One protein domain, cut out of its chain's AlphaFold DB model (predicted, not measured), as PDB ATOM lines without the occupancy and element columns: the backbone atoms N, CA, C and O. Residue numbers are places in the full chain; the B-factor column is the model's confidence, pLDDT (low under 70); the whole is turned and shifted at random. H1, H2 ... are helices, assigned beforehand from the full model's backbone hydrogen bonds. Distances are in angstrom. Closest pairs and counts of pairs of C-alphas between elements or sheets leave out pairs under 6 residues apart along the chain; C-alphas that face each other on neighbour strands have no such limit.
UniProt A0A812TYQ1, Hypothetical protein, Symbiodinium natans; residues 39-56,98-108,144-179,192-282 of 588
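AT A GLANCE: This is residues 39 to 56, 98 to 108, 144 to 179 and 192 to 282 of the 588 residues of the protein "Hypothetical protein" of Symbiodinium natans (UniProt A0A812TYQ1). Four long helices, H4 to H7, form a bundle in which H4 packs on H6, H6 on H7 and H7 on H5, while H4 and H5 meet over part of their lengths. The short helices H1, H2 and H3 are loosely placed outside the bundle, and residues 275 to 282 stick out as a tail. The printed part has 156 residues with seven named helices, H1 to H7 in chain order, and no named strand: all helix. It is compact, with a radius of gyration of the C-alphas of 17.1 A, but elongated, spanning 61 by 37 by 31 A.

HOW THE PARTS SIT: H1, residues 39 to 43, only just touches H6, residues 220 to 245, with 3 pairs of C-alphas within 8 A, the closest Phe 39 and Leu 229 at 7.6 A. H2, residues 50 to 56, is close to H6 but not clearly touching, closest C-alphas Leu 52 and Asp 226 at 7.5 A. H3, residues 98 to 105, is apart from the other helices. H4, residues 144 to 170, touches H6 at a shallow tilt of 25 degrees, opposite ways, closest C-alphas Arg 150 and Leu 241 at 6.1 A. With residues 161 to 168 alone H4 touches H5, residues 192 to 214, at a steep tilt of 42 degrees, closest C-alphas Ile 168 and Leu 205 at 6.4 A. H5 touches H7, residues 251 to 273, at 19 degrees, a shallow tilt, the same way, closest C-alphas Leu 199 and Gln 252 at 5.9 A. H6, the hub, forms a helical hairpin with H7, closest C-alphas Val 235 and Glu 256 at 6.1 A. Every O i to N i+4 pair is within hydrogen-bond range in H1, H2, H5, H6 and H7; H3 has 3 of 4 and H4 22 of 23.

IN THESE COORDINATES: H1 begins at C-alpha 39 (195.409, 136.164, 190.265). H4 measures 39.0 A, H5 33.8 A, H6 36.4 A and H7 33.2 A, ending at C-alpha 273 (177.128, 143.957, 205.373).

THE WHOLE: The farthest C-alphas, Asp 144 and Pro 280, are 61.7 A apart. Cuts after residues 56, 108 and 179 leave C-alpha gaps of 21.0 A, 16.2 A and 15.1 A. Of the links printed whole, none is long. Confidence is under 70 in residues 39 to 56, 98 to 107, 176 to 179 and 276 to 282.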
ATOM      1  N   PHE A  39     195.745 135.655 188.933       51.25
ATOM      2  CA  PHE A  39     195.409 136.164 190.265       51.25
ATOM      3  C   PHE A  39     196.398 137.244 190.738       51.25
ATOM      4  O   PHE A  39     195.960 138.304 191.182       51.25
ATOM      5  N   GLU A  40     197.709 137.055 190.535       50.34
ATOM      6  CA  GLU A  40     198.723 138.103 190.775       50.34
ATOM      7  C   GLU A  40     198.430 139.384 189.960       50.34
ATOM      8  O   GLU A  40     198.510 140.490 190.492       50.34
ATOM      9  N   LYS A  41     198.022 139.263 188.681       39.12
ATOM     10  CA  LYS A  41     197.714 140.424 187.818       39.12
ATOM     11  C   LYS A  41     196.447 141.181 188.232       39.12
ATOM     12  O   LYS A  41     196.444 142.408 188.147       39.12
ATOM     13  N   TYR A  42     195.358 140.480 188.554       38.00
ATOM     14  CA  TYR A  42     194.026 141.092 188.691       38.00
ATOM     15  C   TYR A  42     193.535 141.249 190.129       38.00
ATOM     16  O   TYR A  42     192.611 142.025 190.359       38.00
ATOM     17  N   GLY A  43     194.151 140.555 191.085       37.78
ATOM     18  CA  GLY A  43     193.859 140.712 192.505       37.78
ATOM     19  C   GLY A  43     194.990 141.368 193.312       37.78
ATOM     20  O   GLY A  43     194.730 141.973 194.350       37.78
ATOM     21  N   GLY A  44     196.235 141.307 192.827       34.62
ATOM     22  CA  GLY A  44     197.419 141.689 193.601       34.62
ATOM     23  C   GLY A  44     197.793 140.639 194.655       34.62
ATOM     24  O   GLY A  44     197.032 139.707 194.924       34.62
ATOM     25  N   ASP A  45     198.965 140.796 195.275       41.09
ATOM     26  CA  ASP A  45     199.619 139.764 196.106       41.09
ATOM     27  C   ASP A  45     198.828 139.295 197.351       41.09
ATOM     28  O   ASP A  45     199.236 138.341 198.011       41.09
ATOM     29  N   GLN A  46     197.703 139.940 197.687       45.22
ATOM     30  CA  GLN A  46     196.824 139.561 198.805       45.22
ATOM     31  C   GLN A  46     195.461 138.976 198.398       45.22
ATOM     32  O   GLN A  46     194.690 138.609 199.278       45.22
ATOM     33  N   ALA A  47     195.134 138.887 197.106       43.03
ATOM     34  CA  ALA A  47     193.797 138.460 196.678       43.03
ATOM     35  C   ALA A  47     193.626 136.951 196.476       43.03
ATOM     36  O   ALA A  47     192.490 136.493 196.445       43.03
ATOM     37  N   GLN A  48     194.712 136.182 196.338       54.25
ATOM     38  CA  GLN A  48     194.612 134.720 196.324       54.25
ATOM     39  C   GLN A  48     194.174 134.247 197.710       54.25
ATOM     40  O   GLN A  48     194.928 134.411 198.676       54.25
ATOM     41  N   SER A  49     192.997 133.622 197.820       59.16
ATOM     42  CA  SER A  49     192.604 133.007 199.087       59.16
ATOM     43  C   SER A  49     193.615 131.927 199.489       59.16
ATOM     44  O   SER A  49     194.233 131.252 198.654       59.16
ATOM     45  N   ARG A  50     193.770 131.704 200.800       64.75
ATOM     46  CA  ARG A  50     194.640 130.626 201.308       64.75
ATOM     47  C   ARG A  50     194.213 129.254 200.774       64.75
ATOM     48  O   ARG A  50     195.070 128.396 200.585       64.75
ATOM     49  N   LYS A  51     192.913 129.066 200.499       58.53
ATOM     50  CA  LYS A  51     192.343 127.851 199.901       58.53
ATOM     51  C   LYS A  51     192.788 127.673 198.450       58.53
ATOM     52  O   LYS A  51     193.354 126.631 198.136       58.53
ATOM     53  N   LEU A  52     192.618 128.685 197.593       58.00
ATOM     54  CA  LEU A  52     193.096 128.644 196.204       58.00
ATOM     55  C   LEU A  52     194.602 128.368 196.153       58.00
ATOM     56  O   LEU A  52     195.047 127.489 195.416       58.00
ATOM     57  N   LYS A  53     195.388 129.070 196.979       66.62
ATOM     58  CA  LYS A  53     196.833 128.849 197.070       66.62
ATOM     59  C   LYS A  53     197.170 127.417 197.504       66.62
ATOM     60  O   LYS A  53     198.011 126.793 196.867       66.62
ATOM     61  N   ALA A  54     196.483 126.867 198.507       60.97
ATOM     62  CA  ALA A  54     196.690 125.490 198.954       60.97
ATOM     63  C   ALA A  54     196.299 124.441 197.894       60.97
ATOM     64  O   ALA A  54     197.007 123.449 197.748       60.97
ATOM     65  N   VAL A  55     195.223 124.662 197.127       57.25
ATOM     66  CA  VAL A  55     194.816 123.798 195.997       57.25
ATOM     67  C   VAL A  55     195.832 123.864 194.855       57.25
ATOM     68  O   VAL A  55     196.189 122.839 194.277       57.25
ATOM     69  N   LEU A  56     196.354 125.058 194.551       58.34
ATOM     70  CA  LEU A  56     197.448 125.212 193.594       58.34
ATOM     71  C   LEU A  56     198.720 124.516 194.099       58.34
ATOM     72  O   LEU A  56     199.391 123.855 193.313       58.34
ATOM     73  N   VAL A  98     202.023 137.090 178.708       41.94
ATOM     74  CA  VAL A  98     202.169 138.050 177.614       41.94
ATOM     75  C   VAL A  98     201.208 137.704 176.485       41.94
ATOM     76  O   VAL A  98     200.695 138.620 175.852       41.94
ATOM     77  N   LEU A  99     200.867 136.419 176.300       43.81
ATOM     78  CA  LEU A  99     199.785 136.039 175.393       43.81
ATOM     79  C   LEU A  99     198.458 136.690 175.832       43.81
ATOM     80  O   LEU A  99     197.888 137.441 175.050       43.81
ATOM     81  N   ASN A 100     198.029 136.511 177.089       42.12
ATOM     82  CA  ASN A 100     196.748 137.050 177.580       42.12
ATOM     83  C   ASN A 100     196.720 138.583 177.762       42.12
ATOM     84  O   ASN A 100     195.657 139.198 177.637       42.12
ATOM     85  N   ARG A 101     197.861 139.225 178.066       41.25
ATOM     86  CA  ARG A 101     197.965 140.700 178.074       41.25
ATOM     87  C   ARG A 101     197.852 141.271 176.661       41.25
ATOM     88  O   ARG A 101     197.117 142.228 176.461       41.25
ATOM     89  N   LEU A 102     198.544 140.683 175.685       38.78
ATOM     90  CA  LEU A 102     198.529 141.204 174.321       38.78
ATOM     91  C   LEU A 102     197.187 140.958 173.621       38.78
ATOM     92  O   LEU A 102     196.697 141.898 173.008       38.78
ATOM     93  N   THR A 103     196.565 139.775 173.746       47.28
ATOM     94  CA  THR A 103     195.316 139.434 173.023       47.28
ATOM     95  C   THR A 103     194.088 140.264 173.395       47.28
ATOM     96  O   THR A 103     193.125 140.286 172.629       47.28
ATOM     97  N   SER A 104     194.088 140.903 174.570       45.22
ATOM     98  CA  SER A 104     192.912 141.601 175.110       45.22
ATOM     99  C   SER A 104     193.056 143.122 175.223       45.22
ATOM    100  O   SER A 104     192.039 143.812 175.265       45.22
ATOM    101  N   GLU A 105     194.281 143.659 175.241       54.72
ATOM    102  CA  GLU A 105     194.536 145.097 175.438       54.72
ATOM    103  C   GLU A 105     195.114 145.802 174.193       54.72
ATOM    104  O   GLU A 105     195.055 147.029 174.114       54.72
ATOM    105  N   VAL A 106     195.641 145.068 173.199       57.25
ATOM    106  CA  VAL A 106     196.243 145.655 171.986       57.25
ATOM    107  C   VAL A 106     195.324 145.463 170.770       57.25
ATOM    108  O   VAL A 106     195.133 144.331 170.326       57.25
ATOM    109  N   PRO A 107     194.776 146.536 170.165       61.75
ATOM    110  CA  PRO A 107     194.011 146.431 168.924       61.75
ATOM    111  C   PRO A 107     194.816 145.718 167.828       61.75
ATOM    112  O   PRO A 107     195.982 146.034 167.600       61.75
ATOM    113  N   GLY A 108     194.201 144.737 167.166       73.12
ATOM    114  CA  GLY A 108     194.860 143.919 166.143       73.12
ATOM    115  C   GLY A 108     195.727 142.773 166.679       73.12
ATOM    116  O   GLY A 108     196.285 142.026 165.884       73.12
ATOM    117  N   ASP A 144     195.069 129.479 159.388       77.31
ATOM    118  CA  ASP A 144     195.939 128.787 160.348       77.31
ATOM    119  C   ASP A 144     196.013 129.573 161.668       77.31
ATOM    120  O   ASP A 144     195.795 129.011 162.739       77.31
ATOM    121  N   ALA A 145     196.167 130.902 161.596       74.25
ATOM    122  CA  ALA A 145     196.106 131.774 162.773       74.25
ATOM    123  C   ALA A 145     194.758 131.661 163.519       74.25
ATOM    124  O   ALA A 145     194.724 131.592 164.746       74.25
ATOM    125  N   THR A 146     193.633 131.588 162.797       77.12
ATOM    126  CA  THR A 146     192.311 131.393 163.424       77.12
ATOM    127  C   THR A 146     192.120 129.982 163.978       77.12
ATOM    128  O   THR A 146     191.616 129.846 165.094       77.12
ATOM    129  N   ARG A 147     192.556 128.931 163.266       80.00
ATOM    130  CA  ARG A 147     192.497 127.540 163.748       80.00
ATOM    131  C   ARG A 147     193.275 127.356 165.049       80.00
ATOM    132  O   ARG A 147     192.757 126.745 165.982       80.00
ATOM    133  N   GLU A 148     194.482 127.900 165.135       76.69
ATOM    134  CA  GLU A 148     195.322 127.757 166.325       76.69
ATOM    135  C   GLU A 148     194.858 128.627 167.493       76.69
ATOM    136  O   GLU A 148     194.864 128.165 168.634       76.69
ATOM    137  N   ARG A 149     194.346 129.836 167.224       81.50
ATOM    138  CA  ARG A 149     193.654 130.642 168.239       81.50
ATOM    139  C   ARG A 149     192.462 129.886 168.834       81.50
ATOM    140  O   ARG A 149     192.363 129.815 170.055       81.50
ATOM    141  N   ARG A 150     191.604 129.269 168.007       86.62
ATOM    142  CA  ARG A 150     190.491 128.413 168.477       86.62
ATOM    143  C   ARG A 150     190.994 127.235 169.316       86.62
ATOM    144  O   ARG A 150     190.456 126.997 170.392       86.62
ATOM    145  N   ALA A 151     192.032 126.529 168.861       84.50
ATOM    146  CA  ALA A 151     192.595 125.382 169.579       84.50
ATOM    147  C   ALA A 151     193.167 125.768 170.956       84.50
ATOM    148  O   ALA A 151     192.920 125.071 171.940       84.50
ATOM    149  N   LEU A 152     193.880 126.898 171.057       83.56
ATOM    150  CA  LEU A 152     194.357 127.398 172.347       83.56
ATOM    151  C   LEU A 152     193.198 127.847 173.241       83.56
ATOM    152  O   LEU A 152     193.207 127.529 174.429       83.56
ATOM    153  N   LEU A 153     192.201 128.551 172.691       87.19
ATOM    154  CA  LEU A 153     191.028 128.985 173.452       87.19
ATOM    155  C   LEU A 153     190.262 127.788 174.028       87.19
ATOM    156  O   LEU A 153     190.002 127.806 175.227       87.19
ATOM    157  N   ARG A 154     189.998 126.731 173.245       91.62
ATOM    158  CA  ARG A 154     189.356 125.483 173.719       91.62
ATOM    159  C   ARG A 154     190.139 124.836 174.859       91.62
ATOM    160  O   ARG A 154     189.622 124.755 175.968       91.62
ATOM    161  N   ARG A 155     191.435 124.579 174.656       87.56
ATOM    162  CA  ARG A 155     192.313 124.021 175.699       87.56
ATOM    163  C   ARG A 155     192.386 124.889 176.960       87.56
ATOM    164  O   ARG A 155     192.505 124.379 178.074       87.56
ATOM    165  N   SER A 156     192.349 126.213 176.807       87.44
ATOM    166  CA  SER A 156     192.297 127.125 177.952       87.44
ATOM    167  C   SER A 156     190.939 127.073 178.653       87.44
ATOM    168  O   SER A 156     190.901 127.069 179.876       87.44
ATOM    169  N   LEU A 157     189.841 126.961 177.904       91.88
ATOM    170  CA  LEU A 157     188.483 126.866 178.424       91.88
ATOM    171  C   LEU A 157     188.269 125.553 179.188       91.88
ATOM    172  O   LEU A 157     187.734 125.595 180.285       91.88
ATOM    173  N   GLU A 158     188.763 124.421 178.686       90.62
ATOM    174  CA  GLU A 158     188.801 123.130 179.398       90.62
ATOM    175  C   GLU A 158     189.547 123.247 180.742       90.62
ATOM    176  O   GLU A 158     189.042 122.854 181.798       90.62
ATOM    177  N   ALA A 159     190.744 123.847 180.729       88.00
ATOM    178  CA  ALA A 159     191.571 124.025 181.923       88.00
ATOM    179  C   ALA A 159     190.977 125.021 182.942       88.00
ATOM    180  O   ALA A 159     191.212 124.890 184.143       88.00
ATOM    181  N   LEU A 160     190.222 126.022 182.479       90.31
ATOM    182  CA  LEU A 160     189.525 126.979 183.340       90.31
ATOM    183  C   LEU A 160     188.225 126.381 183.901       90.31
ATOM    184  O   LEU A 160     187.957 126.547 185.088       90.31
ATOM    185  N   SER A 161     187.451 125.658 183.085       92.06
ATOM    186  CA  SER A 161     186.207 124.988 183.487       92.06
ATOM    187  C   SER A 161     186.461 123.881 184.510       92.06
ATOM    188  O   SER A 161     185.746 123.794 185.501       92.06
ATOM    189  N   SER A 162     187.521 123.085 184.338       90.38
ATOM    190  CA  SER A 162     187.916 122.072 185.329       90.38
ATOM    191  C   SER A 162     188.311 122.692 186.676       90.38
ATOM    192  O   SER A 162     187.860 122.213 187.716       90.38
ATOM    193  N   LEU A 163     189.064 123.803 186.693       90.50
ATOM    194  CA  LEU A 163     189.312 124.542 187.940       90.50
ATOM    195  C   LEU A 163     188.015 125.118 188.534       90.50
ATOM    196  O   LEU A 163     187.838 125.098 189.749       90.50
ATOM    197  N   LEU A 164     187.115 125.627 187.691       91.69
ATOM    198  CA  LEU A 164     185.844 126.210 188.118       91.69
ATOM    199  C   LEU A 164     184.974 125.162 188.824       91.69
ATOM    200  O   LEU A 164     184.491 125.429 189.920       91.69
ATOM    201  N   VAL A 165     184.877 123.948 188.271       92.25
ATOM    202  CA  VAL A 165     184.237 122.794 188.927       92.25
ATOM    203  C   VAL A 165     184.894 122.492 190.278       92.25
ATOM    204  O   VAL A 165     184.182 122.315 191.262       92.25
ATOM    205  N   VAL A 166     186.230 122.474 190.371       91.06
ATOM    206  CA  VAL A 166     186.940 122.219 191.644       91.06
ATOM    207  C   VAL A 166     186.621 123.279 192.705       91.06
ATOM    208  O   VAL A 166     186.367 122.923 193.854       91.06
ATOM    209  N   LEU A 167     186.589 124.565 192.345       89.81
ATOM    210  CA  LEU A 167     186.245 125.639 193.284       89.81
ATOM    211  C   LEU A 167     184.770 125.591 193.711       89.81
ATOM    212  O   LEU A 167     184.476 125.779 194.887       89.81
ATOM    213  N   ILE A 168     183.850 125.280 192.795       92.19
ATOM    214  CA  ILE A 168     182.416 125.141 193.099       92.19
ATOM    215  C   ILE A 168     182.169 123.901 193.980       92.19
ATOM    216  O   ILE A 168     181.438 123.990 194.966       92.19
ATOM    217  N   LYS A 169     182.859 122.775 193.731       90.38
ATOM    218  CA  LYS A 169     182.875 121.619 194.649       90.38
ATOM    219  C   LYS A 169     183.408 122.007 196.036       90.38
ATOM    220  O   LYS A 169     182.838 121.591 197.039       90.38
ATOM    221  N   ALA A 170     184.451 122.837 196.113       88.31
ATOM    222  CA  ALA A 170     185.034 123.287 197.380       88.31
ATOM    223  C   ALA A 170     184.135 124.244 198.198       88.31
ATOM    224  O   ALA A 170     184.343 124.358 199.407       88.31
ATOM    225  N   LEU A 171     183.137 124.888 197.576       87.12
ATOM    226  CA  LEU A 171     182.064 125.613 198.278       87.12
ATOM    227  C   LEU A 171     181.008 124.681 198.905       87.12
ATOM    228  O   LEU A 171     180.200 125.134 199.712       87.12
ATOM    229  N   GLY A 172     180.960 123.405 198.503       87.50
ATOM    230  CA  GLY A 172     179.816 122.524 198.770       87.50
ATOM    231  C   GLY A 172     178.602 122.805 197.874       87.50
ATOM    232  O   GLY A 172     177.518 122.311 198.150       87.50
ATOM    233  N   ALA A 173     178.771 123.575 196.792       76.12
ATOM    234  CA  ALA A 173     177.699 123.986 195.874       76.12
ATOM    235  C   ALA A 173     177.231 122.888 194.897       76.12
ATOM    236  O   ALA A 173     176.377 123.128 194.046       76.12
ATOM    237  N   LEU A 174     177.824 121.697 194.973       75.69
ATOM    238  CA  LEU A 174     177.489 120.543 194.147       75.69
ATOM    239  C   LEU A 174     177.245 119.354 195.069       75.69
ATOM    240  O   LEU A 174     178.143 118.965 195.821       75.69
ATOM    241  N   ALA A 175     176.039 118.789 195.009       72.00
ATOM    242  CA  ALA A 175     175.706 117.600 195.773       72.00
ATOM    243  C   ALA A 175     176.604 116.432 195.321       72.00
ATOM    244  O   ALA A 175     176.801 116.243 194.118       72.00
ATOM    245  N   PRO A 176     177.140 115.618 196.249       61.31
ATOM    246  CA  PRO A 176     178.065 114.539 195.902       61.31
ATOM    247  C   PRO A 176     177.436 113.405 195.073       61.31
ATOM    248  O   PRO A 176     178.175 112.532 194.640       61.31
ATOM    249  N   GLY A 177     176.115 113.403 194.848       61.66
ATOM    250  CA  GLY A 177     175.420 112.423 194.003       61.66
ATOM    251  C   GLY A 177     175.084 112.887 192.577       61.66
ATOM    252  O   GLY A 177     174.778 112.043 191.746       61.66
ATOM    253  N   ASP A 178     175.155 114.187 192.261       59.12
ATOM    254  CA  ASP A 178     174.652 114.724 190.977       59.12
ATOM    255  C   ASP A 178     175.667 114.659 189.817       59.12
ATOM    256  O   ASP A 178     175.364 115.063 188.695       59.12
ATOM    257  N   ILE A 179     176.902 114.219 190.082       59.34
ATOM    258  CA  ILE A 179     178.012 114.263 189.109       59.34
ATOM    259  C   ILE A 179     178.430 112.870 188.644       59.34
ATOM    260  O   ILE A 179     178.839 112.722 187.497       59.34
ATOM    261  N   MET A 192     178.236 117.250 173.682       72.25
ATOM    262  CA  MET A 192     176.978 117.453 174.409       72.25
ATOM    263  C   MET A 192     177.179 117.235 175.914       72.25
ATOM    264  O   MET A 192     176.767 118.090 176.706       72.25
ATOM    265  N   VAL A 193     177.890 116.169 176.302       73.38
ATOM    266  CA  VAL A 193     178.221 115.843 177.706       73.38
ATOM    267  C   VAL A 193     178.999 116.980 178.380       73.38
ATOM    268  O   VAL A 193     178.687 117.388 179.501       73.38
ATOM    269  N   HIS A 194     179.966 117.585 177.685       73.44
ATOM    270  CA  HIS A 194     180.687 118.744 178.216       73.44
ATOM    271  C   HIS A 194     179.791 119.981 178.408       73.44
ATOM    272  O   HIS A 194     180.000 120.749 179.356       73.44
ATOM    273  N   THR A 195     178.781 120.193 177.557       76.19
ATOM    274  CA  THR A 195     177.826 121.299 177.756       76.19
ATOM    275  C   THR A 195     176.837 121.035 178.890       76.19
ATOM    276  O   THR A 195     176.580 121.951 179.673       76.19
ATOM    277  N   SER A 196     176.325 119.809 179.044       80.75
ATOM    278  CA  SER A 196     175.386 119.466 180.120       80.75
ATOM    279  C   SER A 196     176.053 119.550 181.499       80.75
ATOM    280  O   SER A 196     175.511 120.196 182.400       80.75
ATOM    281  N   GLN A 197     177.280 119.032 181.639       84.75
ATOM    282  CA  GLN A 197     178.084 119.158 182.860       84.75
ATOM    283  C   GLN A 197     178.393 120.628 183.193       84.75
ATOM    284  O   GLN A 197     178.308 121.045 184.355       84.75
ATOM    285  N   GLY A 198     178.705 121.444 182.180       86.31
ATOM    286  CA  GLY A 198     178.905 122.886 182.337       86.31
ATOM    287  C   GLY A 198     177.657 123.612 182.854       86.31
ATOM    288  O   GLY A 198     177.772 124.475 183.730       86.31
ATOM    289  N   LEU A 199     176.471 123.238 182.362       88.81
ATOM    290  CA  LEU A 199     175.196 123.825 182.779       88.81
ATOM    291  C   LEU A 199     174.826 123.400 184.205       88.81
ATOM    292  O   LEU A 199     174.434 124.250 185.004       88.81
ATOM    293  N   ALA A 200     174.993 122.119 184.546       88.12
ATOM    294  CA  ALA A 200     174.786 121.606 185.901       88.12
ATOM    295  C   ALA A 200     175.699 122.318 186.916       88.12
ATOM    296  O   ALA A 200     175.237 122.783 187.957       88.12
ATOM    297  N   THR A 201     176.972 122.516 186.557       90.56
ATOM    298  CA  THR A 201     177.949 123.256 187.371       90.56
ATOM    299  C   THR A 201     177.506 124.700 187.640       90.56
ATOM    300  O   THR A 201     177.631 125.185 188.765       90.56
ATOM    301  N   MET A 202     176.964 125.399 186.633       94.12
ATOM    302  CA  MET A 202     176.460 126.770 186.809       94.12
ATOM    303  C   MET A 202     175.169 126.812 187.636       94.12
ATOM    304  O   MET A 202     175.029 127.698 188.477       94.12
ATOM    305  N   LYS A 203     174.261 125.844 187.460       90.19
ATOM    306  CA  LYS A 203     173.043 125.716 188.280       90.19
ATOM    307  C   LYS A 203     173.372 125.498 189.760       90.19
ATOM    308  O   LYS A 203     172.818 126.207 190.593       90.19
ATOM    309  N   GLY A 204     174.307 124.598 190.078       89.62
ATOM    310  CA  GLY A 204     174.763 124.362 191.455       89.62
ATOM    311  C   GLY A 204     175.349 125.620 192.108       89.62
ATOM    312  O   GLY A 204     174.972 125.978 193.223       89.62
ATOM    313  N   LEU A 205     176.185 126.373 191.379       93.69
ATOM    314  CA  LEU A 205     176.704 127.658 191.860       93.69
ATOM    315  C   LEU A 205     175.591 128.688 192.126       93.69
ATOM    316  O   LEU A 205     175.649 129.383 193.137       93.69
ATOM    317  N   VAL A 206     174.585 128.802 191.252       92.25
ATOM    318  CA  VAL A 206     173.461 129.737 191.458       92.25
ATOM    319  C   VAL A 206     172.604 129.323 192.659       92.25
ATOM    320  O   VAL A 206     172.332 130.169 193.508       92.25
ATOM    321  N   ALA A 207     172.269 128.037 192.798       89.69
ATOM    322  CA  ALA A 207     171.525 127.518 193.950       89.69
ATOM    323  C   ALA A 207     172.271 127.754 195.279       89.69
ATOM    324  O   ALA A 207     171.682 128.207 196.259       89.69
ATOM    325  N   TRP A 208     173.591 127.546 195.301       94.56
ATOM    326  CA  TRP A 208     174.416 127.865 196.468       94.56
ATOM    327  C   TRP A 208     174.455 129.370 196.764       94.56
ATOM    328  O   TRP A 208     174.401 129.772 197.922       94.56
ATOM    329  N   LEU A 209     174.518 130.230 195.738       93.69
ATOM    330  CA  LEU A 209     174.480 131.689 195.913       93.69
ATOM    331  C   LEU A 209     173.127 132.177 196.453       93.69
ATOM    332  O   LEU A 209     173.103 133.153 197.208       93.69
ATOM    333  N   GLU A 210     172.032 131.505 196.090       90.69
ATOM    334  CA  GLU A 210     170.689 131.714 196.639       90.69
ATOM    335  C   GLU A 210     170.611 131.329 198.117       90.69
ATOM    336  O   GLU A 210     170.208 132.155 198.941       90.69
ATOM    337  N   GLU A 211     171.063 130.125 198.477       89.19
ATOM    338  CA  GLU A 211     171.117 129.677 199.870       89.19
ATOM    339  C   GLU A 211     172.017 130.602 200.705       89.19
ATOM    340  O   GLU A 211     171.584 131.165 201.716       89.19
ATOM    341  N   ALA A 212     173.234 130.878 200.234       89.75
ATOM    342  CA  ALA A 212     174.168 131.784 200.887       89.75
ATOM    343  C   ALA A 212     173.612 133.212 201.031       89.75
ATOM    344  O   ALA A 212     173.984 133.913 201.971       89.75
ATOM    345  N   ALA A 213     172.742 133.684 200.128       87.94
ATOM    346  CA  ALA A 213     172.121 135.009 200.241       87.94
ATOM    347  C   ALA A 213     171.103 135.097 201.393       87.94
ATOM    348  O   ALA A 213     170.868 136.194 201.909       87.94
ATOM    349  N   THR A 214     170.536 133.965 201.833       87.94
ATOM    350  CA  THR A 214     169.679 133.910 203.032       87.94
ATOM    351  C   THR A 214     170.487 134.033 204.327       87.94
ATOM    352  O   THR A 214     170.045 134.708 205.256       87.94
ATOM    353  N   HIS A 215     171.698 133.464 204.361       87.81
ATOM    354  CA  HIS A 215     172.601 133.463 205.518       87.81
ATOM    355  C   HIS A 215     174.016 133.946 205.132       87.81
ATOM    356  O   HIS A 215     174.971 133.165 205.134       87.81
ATOM    357  N   PRO A 216     174.179 135.234 204.779       86.81
ATOM    358  CA  PRO A 216     175.422 135.747 204.206       86.81
ATOM    359  C   PRO A 216     176.554 135.808 205.236       86.81
ATOM    360  O   PRO A 216     176.526 136.617 206.167       86.81
ATOM    361  N   GLN A 217     177.590 134.988 205.044       87.44
ATOM    362  CA  GLN A 217     178.768 134.968 205.911       87.44
ATOM    363  C   GLN A 217     179.928 135.786 205.317       87.44
ATOM    364  O   GLN A 217     180.179 135.719 204.112       87.44
ATOM    365  N   PRO A 218     180.708 136.522 206.136       82.62
ATOM    366  CA  PRO A 218     181.855 137.292 205.646       82.62
ATOM    367  C   PRO A 218     182.975 136.404 205.076       82.62
ATOM    368  O   PRO A 218     183.725 136.854 204.212       82.62
ATOM    369  N   THR A 219     183.058 135.146 205.517       86.38
ATOM    370  CA  THR A 219     183.971 134.099 205.022       86.38
ATOM    371  C   THR A 219     183.781 133.804 203.534       86.38
ATOM    372  O   THR A 219     184.768 133.653 202.818       86.38
ATOM    373  N   HIS A 220     182.538 133.826 203.037       90.19
ATOM    374  CA  HIS A 220     182.226 133.589 201.621       90.19
ATOM    375  C   HIS A 220     182.915 134.598 200.688       90.19
ATOM    376  O   HIS A 220     183.133 134.316 199.514       90.19
ATOM    377  N   ARG A 221     183.278 135.790 201.188       89.31
ATOM    378  CA  ARG A 221     183.835 136.870 200.365       89.31
ATOM    379  C   ARG A 221     185.158 136.495 199.699       89.31
ATOM    380  O   ARG A 221     185.347 136.847 198.540       89.31
ATOM    381  N   GLU A 222     186.070 135.837 200.414       87.75
ATOM    382  CA  GLU A 222     187.378 135.458 199.855       87.75
ATOM    383  C   GLU A 222     187.214 134.394 198.760       87.75
ATOM    384  O   GLU A 222     187.787 134.508 197.681       87.75
ATOM    385  N   GLU A 223     186.359 133.406 199.013       88.56
ATOM    386  CA  GLU A 223     186.113 132.266 198.123       88.56
ATOM    387  C   GLU A 223     185.376 132.695 196.845       88.56
ATOM    388  O   GLU A 223     185.730 132.290 195.734       88.56
ATOM    389  N   LEU A 224     184.398 133.595 196.984       93.19
ATOM    390  CA  LEU A 224     183.670 134.162 195.855       93.19
ATOM    391  C   LEU A 224     184.516 135.131 195.021       93.19
ATOM    392  O   LEU A 224     184.279 135.236 193.822       93.19
ATOM    393  N   LEU A 225     185.516 135.819 195.585       91.44
ATOM    394  CA  LEU A 225     186.412 136.670 194.789       91.44
ATOM    395  C   LEU A 225     187.253 135.853 193.798       91.44
ATOM    396  O   LEU A 225     187.357 136.240 192.630       91.44
ATOM    397  N   ASP A 226     187.789 134.707 194.225       89.31
ATOM    398  CA  ASP A 226     188.543 133.812 193.342       89.31
ATOM    399  C   ASP A 226     187.653 133.257 192.212       89.31
ATOM    400  O   ASP A 226     188.043 133.264 191.037       89.31
ATOM    401  N   LEU A 227     186.414 132.870 192.542       93.56
ATOM    402  CA  LEU A 227     185.402 132.450 191.567       93.56
ATOM    403  C   LEU A 227     184.986 133.576 190.609       93.56
ATOM    404  O   LEU A 227     184.863 133.327 189.411       93.56
ATOM    405  N   ALA A 228     184.826 134.817 191.086       93.12
ATOM    406  CA  ALA A 228     184.504 135.976 190.248       93.12
ATOM    407  C   ALA A 228     185.558 136.198 189.161       93.12
ATOM    408  O   ALA A 228     185.231 136.414 187.989       93.12
ATOM    409  N   LEU A 229     186.833 136.149 189.560       89.69
ATOM    410  CA  LEU A 229     187.964 136.315 188.659       89.69
ATOM    411  C   LEU A 229     187.995 135.180 187.634       89.69
ATOM    412  O   LEU A 229     188.009 135.461 186.433       89.69
ATOM    413  N   LEU A 230     187.923 133.925 188.084       92.19
ATOM    414  CA  LEU A 230     187.956 132.754 187.208       92.19
ATOM    415  C   LEU A 230     186.798 132.748 186.200       92.19
ATOM    416  O   LEU A 230     187.033 132.656 184.994       92.19
ATOM    417  N   LEU A 231     185.563 132.923 186.674       94.12
ATOM    418  CA  LEU A 231     184.363 132.929 185.838       94.12
ATOM    419  C   LEU A 231     184.381 134.088 184.828       94.12
ATOM    420  O   LEU A 231     183.990 133.908 183.676       94.12
ATOM    421  N   SER A 232     184.936 135.254 185.189       91.00
ATOM    422  CA  SER A 232     185.116 136.364 184.237       91.00
ATOM    423  C   SER A 232     186.087 136.040 183.090       91.00
ATOM    424  O   SER A 232     185.920 136.562 181.982       91.00
ATOM    425  N   VAL A 233     187.084 135.179 183.331       88.88
ATOM    426  CA  VAL A 233     188.003 134.691 182.294       88.88
ATOM    427  C   VAL A 233     187.320 133.610 181.458       88.88
ATOM    428  O   VAL A 233     187.397 133.691 180.237       88.88
ATOM    429  N   VAL A 234     186.590 132.672 182.074       93.69
ATOM    430  CA  VAL A 234     185.793 131.644 181.368       93.69
ATOM    431  C   VAL A 234     184.813 132.284 180.381       93.69
ATOM    432  O   VAL A 234     184.913 132.026 179.182       93.69
ATOM    433  N   VAL A 235     183.962 133.204 180.852       94.31
ATOM    434  CA  VAL A 235     182.992 133.948 180.024       94.31
ATOM    435  C   VAL A 235     183.677 134.641 178.846       94.31
ATOM    436  O   VAL A 235     183.214 134.543 177.710       94.31
ATOM    437  N   ARG A 236     184.806 135.328 179.083       90.69
ATOM    438  CA  ARG A 236     185.545 136.030 178.021       90.69
ATOM    439  C   ARG A 236     186.116 135.058 176.990       90.69
ATOM    440  O   ARG A 236     185.970 135.298 175.796       90.69
ATOM    441  N   THR A 237     186.742 133.976 177.446       88.88
ATOM    442  CA  THR A 237     187.335 132.937 176.595       88.88
ATOM    443  C   THR A 237     186.268 132.251 175.743       88.88
ATOM    444  O   THR A 237     186.464 132.092 174.539       88.88
ATOM    445  N   ARG A 238     185.112 131.903 176.328       93.62
ATOM    446  CA  ARG A 238     183.995 131.287 175.602       93.62
ATOM    447  C   ARG A 238     183.353 132.260 174.612       93.62
ATOM    448  O   ARG A 238     183.152 131.885 173.462       93.62
ATOM    449  N   ALA A 239     183.096 133.511 175.001       90.69
ATOM    450  CA  ALA A 239     182.568 134.530 174.089       90.69
ATOM    451  C   ALA A 239     183.522 134.815 172.913       90.69
ATOM    452  O   ALA A 239     183.080 134.989 171.778       90.69
ATOM    453  N   GLU A 240     184.839 134.830 173.154       88.19
ATOM    454  CA  GLU A 240     185.834 134.970 172.089       88.19
ATOM    455  C   GLU A 240     185.838 133.761 171.145       88.19
ATOM    456  O   GLU A 240     185.867 133.954 169.928       88.19
ATOM    457  N   LEU A 241     185.775 132.540 171.687       90.81
ATOM    458  CA  LEU A 241     185.710 131.304 170.906       90.81
ATOM    459  C   LEU A 241     184.453 131.258 170.025       90.81
ATOM    460  O   LEU A 241     184.571 131.068 168.819       90.81
ATOM    461  N   LEU A 242     183.277 131.521 170.597       90.88
ATOM    462  CA  LEU A 242     182.001 131.534 169.873       90.88
ATOM    463  C   LEU A 242     181.991 132.589 168.761       90.88
ATOM    464  O   LEU A 242     181.616 132.285 167.630       90.88
ATOM    465  N   ARG A 243     182.524 133.791 169.024       88.75
ATOM    466  CA  ARG A 243     182.709 134.824 167.995       88.75
ATOM    467  C   ARG A 243     183.640 134.372 166.864       88.75
ATOM    468  O   ARG A 243     183.406 134.735 165.716       88.75
ATOM    469  N   LEU A 244     184.696 133.608 167.159       86.38
ATOM    470  CA  LEU A 244     185.566 133.031 166.125       86.38
ATOM    471  C   LEU A 244     184.876 131.904 165.354       86.38
ATOM    472  O   LEU A 244     185.181 131.719 164.180       86.38
ATOM    473  N   ASP A 245     183.977 131.156 165.987       88.50
ATOM    474  CA  ASP A 245     183.195 130.084 165.364       88.50
ATOM    475  C   ASP A 245     181.934 130.603 164.635       88.50
ATOM    476  O   ASP A 245     181.264 129.837 163.951       88.50
ATOM    477  N   GLY A 246     181.650 131.912 164.699       90.00
ATOM    478  CA  GLY A 246     180.502 132.552 164.040       90.00
ATOM    479  C   GLY A 246     179.176 132.395 164.792       90.00
ATOM    480  O   GLY A 246     178.125 132.749 164.264       90.00
ATOM    481  N   ILE A 247     179.221 131.888 166.024       92.62
ATOM    482  CA  ILE A 247     178.057 131.596 166.859       92.62
ATOM    483  C   ILE A 247     177.752 132.824 167.729       92.62
ATOM    484  O   ILE A 247     178.582 133.254 168.531       92.62
ATOM    485  N   SER A 248     176.558 133.401 167.571       84.06
ATOM    486  CA  SER A 248     176.125 134.603 168.300       84.06
ATOM    487  C   SER A 248     175.558 134.307 169.692       84.06
ATOM    488  O   SER A 248     175.698 135.132 170.595       84.06
ATOM    489  N   THR A 249     174.938 133.140 169.885       89.75
ATOM    490  CA  THR A 249     174.277 132.729 171.132       89.75
ATOM    491  C   THR A 249     174.654 131.296 171.499       89.75
ATOM    492  O   THR A 249     174.794 130.431 170.640       89.75
ATOM    493  N   HIS A 250     174.844 131.025 172.793       93.12
ATOM    494  CA  HIS A 250     175.154 129.682 173.287       93.12
ATOM    495  C   HIS A 250     174.626 129.521 174.721       93.12
ATOM    496  O   HIS A 250     174.959 130.360 175.566       93.12
ATOM    497  N   PRO A 251     173.870 128.455 175.050       91.69
ATOM    498  CA  PRO A 251     173.215 128.314 176.355       91.69
ATOM    499  C   PRO A 251     174.215 128.321 177.519       91.69
ATOM    500  O   PRO A 251     174.030 129.056 178.484       91.69
ATOM    501  N   GLN A 252     175.341 127.608 177.386       94.12
ATOM    502  CA  GLN A 252     176.414 127.635 178.389       94.12
ATOM    503  C   GLN A 252     176.998 129.040 178.636       94.12
ATOM    504  O   GLN A 252     177.270 129.379 179.782       94.12
ATOM    505  N   LEU A 253     177.166 129.879 177.601       94.56
ATOM    506  CA  LEU A 253     177.661 131.249 177.799       94.56
ATOM    507  C   LEU A 253     176.633 132.089 178.567       94.56
ATOM    508  O   LEU A 253     177.010 132.867 179.439       94.56
ATOM    509  N   GLN A 254     175.342 131.915 178.268       94.25
ATOM    510  CA  GLN A 254     174.266 132.599 178.982       94.25
ATOM    511  C   GLN A 254     174.226 132.185 180.462       94.25
ATOM    512  O   GLN A 254     174.114 133.049 181.328       94.25
ATOM    513  N   ALA A 255     174.386 130.894 180.764       92.88
ATOM    514  CA  ALA A 255     174.469 130.396 182.138       92.88
ATOM    515  C   ALA A 255     175.700 130.941 182.890       92.88
ATOM    516  O   ALA A 255     175.575 131.395 184.024       92.88
ATOM    517  N   GLU A 256     176.874 130.965 182.249       95.25
ATOM    518  CA  GLU A 256     178.104 131.529 182.826       95.25
ATOM    519  C   GLU A 256     177.997 133.046 183.072       95.25
ATOM    520  O   GLU A 256     178.504 133.546 184.077       95.25
ATOM    521  N   LEU A 257     177.309 133.786 182.191       93.62
ATOM    522  CA  LEU A 257     177.008 135.211 182.373       93.62
ATOM    523  C   LEU A 257     176.066 135.450 183.561       93.62
ATOM    524  O   LEU A 257     176.372 136.285 184.413       93.62
ATOM    525  N   LEU A 258     174.967 134.694 183.650       90.94
ATOM    526  CA  LEU A 258     174.010 134.780 184.758       90.94
ATOM    527  C   LEU A 258     174.673 134.449 186.102       90.94
ATOM    528  O   LEU A 258     174.525 135.204 187.062       90.94
ATOM    529  N   ALA A 259     175.478 133.383 186.157       93.69
ATOM    530  CA  ALA A 259     176.253 133.031 187.344       93.69
ATOM    531  C   ALA A 259     177.268 134.131 187.721       93.69
ATOM    532  O   ALA A 259     177.428 134.446 188.901       93.69
ATOM    533  N   ALA A 260     177.916 134.772 186.739       94.38
ATOM    534  CA  ALA A 260     178.844 135.876 186.992       94.38
ATOM    535  C   ALA A 260     178.144 137.110 187.577       94.38
ATOM    536  O   ALA A 260     178.708 137.775 188.451       94.38
ATOM    537  N   ASP A 261     176.930 137.421 187.124       90.62
ATOM    538  CA  ASP A 261     176.150 138.541 187.649       90.62
ATOM    539  C   ASP A 261     175.550 138.238 189.027       90.62
ATOM    540  O   ASP A 261     175.700 139.066 189.927       90.62
ATOM    541  N   ALA A 262     174.998 137.039 189.251       91.50
ATOM    542  CA  ALA A 262     174.553 136.580 190.572       91.50
ATOM    543  C   ALA A 262     175.691 136.623 191.612       91.50
ATOM    544  O   ALA A 262     175.509 137.075 192.747       91.50
ATOM    545  N   LEU A 263     176.905 136.240 191.212       94.44
ATOM    546  CA  LEU A 263     178.076 136.270 192.080       94.44
ATOM    547  C   LEU A 263     178.545 137.709 192.378       94.44
ATOM    548  O   LEU A 263     178.836 138.034 193.531       94.44
ATOM    549  N   ARG A 264     178.571 138.609 191.379       92.50
ATOM    550  CA  ARG A 264     178.842 140.052 191.591       92.50
ATOM    551  C   ARG A 264     177.830 140.683 192.545       92.50
ATOM    552  O   ARG A 264     178.207 141.476 193.407       92.50
ATOM    553  N   ILE A 265     176.561 140.322 192.381       88.12
ATOM    554  CA  ILE A 265     175.445 140.698 193.250       88.12
ATOM    555  C   ILE A 265     175.727 140.274 194.696       88.12
ATOM    556  O   ILE A 265     175.702 141.119 195.593       88.12
ATOM    557  N   HIS A 266     176.075 139.003 194.915       90.38
ATOM    558  CA  HIS A 266     176.336 138.467 196.248       90.38
ATOM    559  C   HIS A 266     177.566 139.128 196.898       90.38
ATOM    560  O   HIS A 266     177.505 139.555 198.051       90.38
ATOM    561  N   LEU A 267     178.660 139.327 196.154       91.81
ATOM    562  CA  LEU A 267     179.824 140.085 196.633       91.81
ATOM    563  C   LEU A 267     179.462 141.526 197.036       91.81
ATOM    564  O   LEU A 267     179.934 142.017 198.062       91.81
ATOM    565  N   GLY A 268     178.594 142.194 196.267       89.88
ATOM    566  CA  GLY A 268     178.089 143.533 196.581       89.88
ATOM    567  C   GLY A 268     177.162 143.580 197.804       89.88
ATOM    568  O   GLY A 268     177.097 144.610 198.482       89.88
ATOM    569  N   LEU A 269     176.473 142.479 198.121       87.56
ATOM    570  CA  LEU A 269     175.753 142.300 199.383       87.56
ATOM    571  C   LEU A 269     176.750 142.159 200.543       87.56
ATOM    572  O   LEU A 269     176.693 142.961 201.476       87.56
ATOM    573  N   LEU A 270     177.723 141.247 200.452       89.31
ATOM    574  CA  LEU A 270     178.748 141.045 201.488       89.31
ATOM    575  C   LEU A 270     179.546 142.327 201.789       89.31
ATOM    576  O   LEU A 270     179.835 142.624 202.947       89.31
ATOM    577  N   GLU A 271     179.857 143.135 200.770       89.00
ATOM    578  CA  GLU A 271     180.533 144.430 200.940       89.00
ATOM    579  C   GLU A 271     179.691 145.447 201.734       89.00
ATOM    580  O   GLU A 271     180.244 146.240 202.502       89.00
ATOM    581  N   ARG A 272     178.359 145.432 201.585       84.38
ATOM    582  CA  ARG A 272     177.447 146.299 202.354       84.38
ATOM    583  C   ARG A 272     177.343 145.839 203.804       84.38
ATOM    584  O   ARG A 272     177.443 146.674 204.700       84.38
ATOM    585  N   LEU A 273     177.206 144.531 204.027       80.38
ATOM    586  CA  LEU A 273     177.128 143.957 205.373       80.38
ATOM    587  C   LEU A 273     178.430 144.164 206.156       80.38
ATOM    588  O   LEU A 273     178.391 144.514 207.330       80.38
ATOM    589  N   GLY A 274     179.585 144.060 205.494       80.25
ATOM    590  CA  GLY A 274     180.886 144.330 206.111       80.25
ATOM    591  C   GLY A 274     181.182 145.808 206.413       80.25
ATOM    592  O   GLY A 274     182.201 146.095 207.038       80.25
ATOM    593  N   ARG A 275     180.345 146.757 205.961       74.88
ATOM    594  CA  ARG A 275     180.544 148.208 206.172       74.88
ATOM    595  C   ARG A 275     179.582 148.851 207.158       74.88
ATOM    596  O   ARG A 275     179.893 149.925 207.667       74.88
ATOM    597  N   VAL A 276     178.412 148.260 207.379       58.72
ATOM    598  CA  VAL A 276     177.354 148.867 208.188       58.72
ATOM    599  C   VAL A 276     177.127 148.004 209.427       58.72
ATOM    600  O   VAL A 276     176.812 146.827 209.272       58.72
ATOM    601  N   PRO A 277     177.211 148.556 210.652       56.66
ATOM    602  CA  PRO A 277     176.618 147.918 211.821       56.66
ATOM    603  C   PRO A 277     175.090 147.999 211.675       56.66
ATOM    604  O   PRO A 277     174.448 148.926 212.167       56.66
ATOM    605  N   VAL A 278     174.516 147.078 210.897       54.41
ATOM    606  CA  VAL A 278     173.076 147.038 210.624       54.41
ATOM    607  C   VAL A 278     172.357 146.638 211.909       54.41
ATOM    608  O   VAL A 278     172.686 145.617 212.512       54.41
ATOM    609  N   ALA A 279     171.366 147.428 212.327       55.66
ATOM    610  CA  ALA A 279     170.513 147.064 213.453       55.66
ATOM    611  C   ALA A 279     169.829 145.704 213.183       55.66
ATOM    612  O   ALA A 279     169.391 145.472 212.049       55.66
ATOM    613  N   PRO A 280     169.730 144.804 214.182       48.25
ATOM    614  CA  PRO A 280     169.179 143.464 213.993       48.25
ATOM    615  C   PRO A 280     167.725 143.549 213.506       48.25
ATOM    616  O   PRO A 280     166.827 143.914 214.258       48.25
ATOM    617  N   GLY A 281     167.517 143.263 212.218       56.34
ATOM    618  CA  GLY A 281     166.244 143.454 211.513       56.34
ATOM    619  C   GLY A 281     166.439 143.841 210.044       56.34
ATOM    620  O   GLY A 281     166.107 143.062 209.155       56.34
ATOM    621  N   GLY A 282     167.074 144.988 209.771       59.78
ATOM    622  CA  GLY A 282     167.201 145.515 208.398       59.78
ATOM    623  C   GLY A 282     168.014 144.621 207.449       59.78
ATOM    624  O   GLY A 282     167.799 144.623 206.239       59.78
TER     625      GLY A 282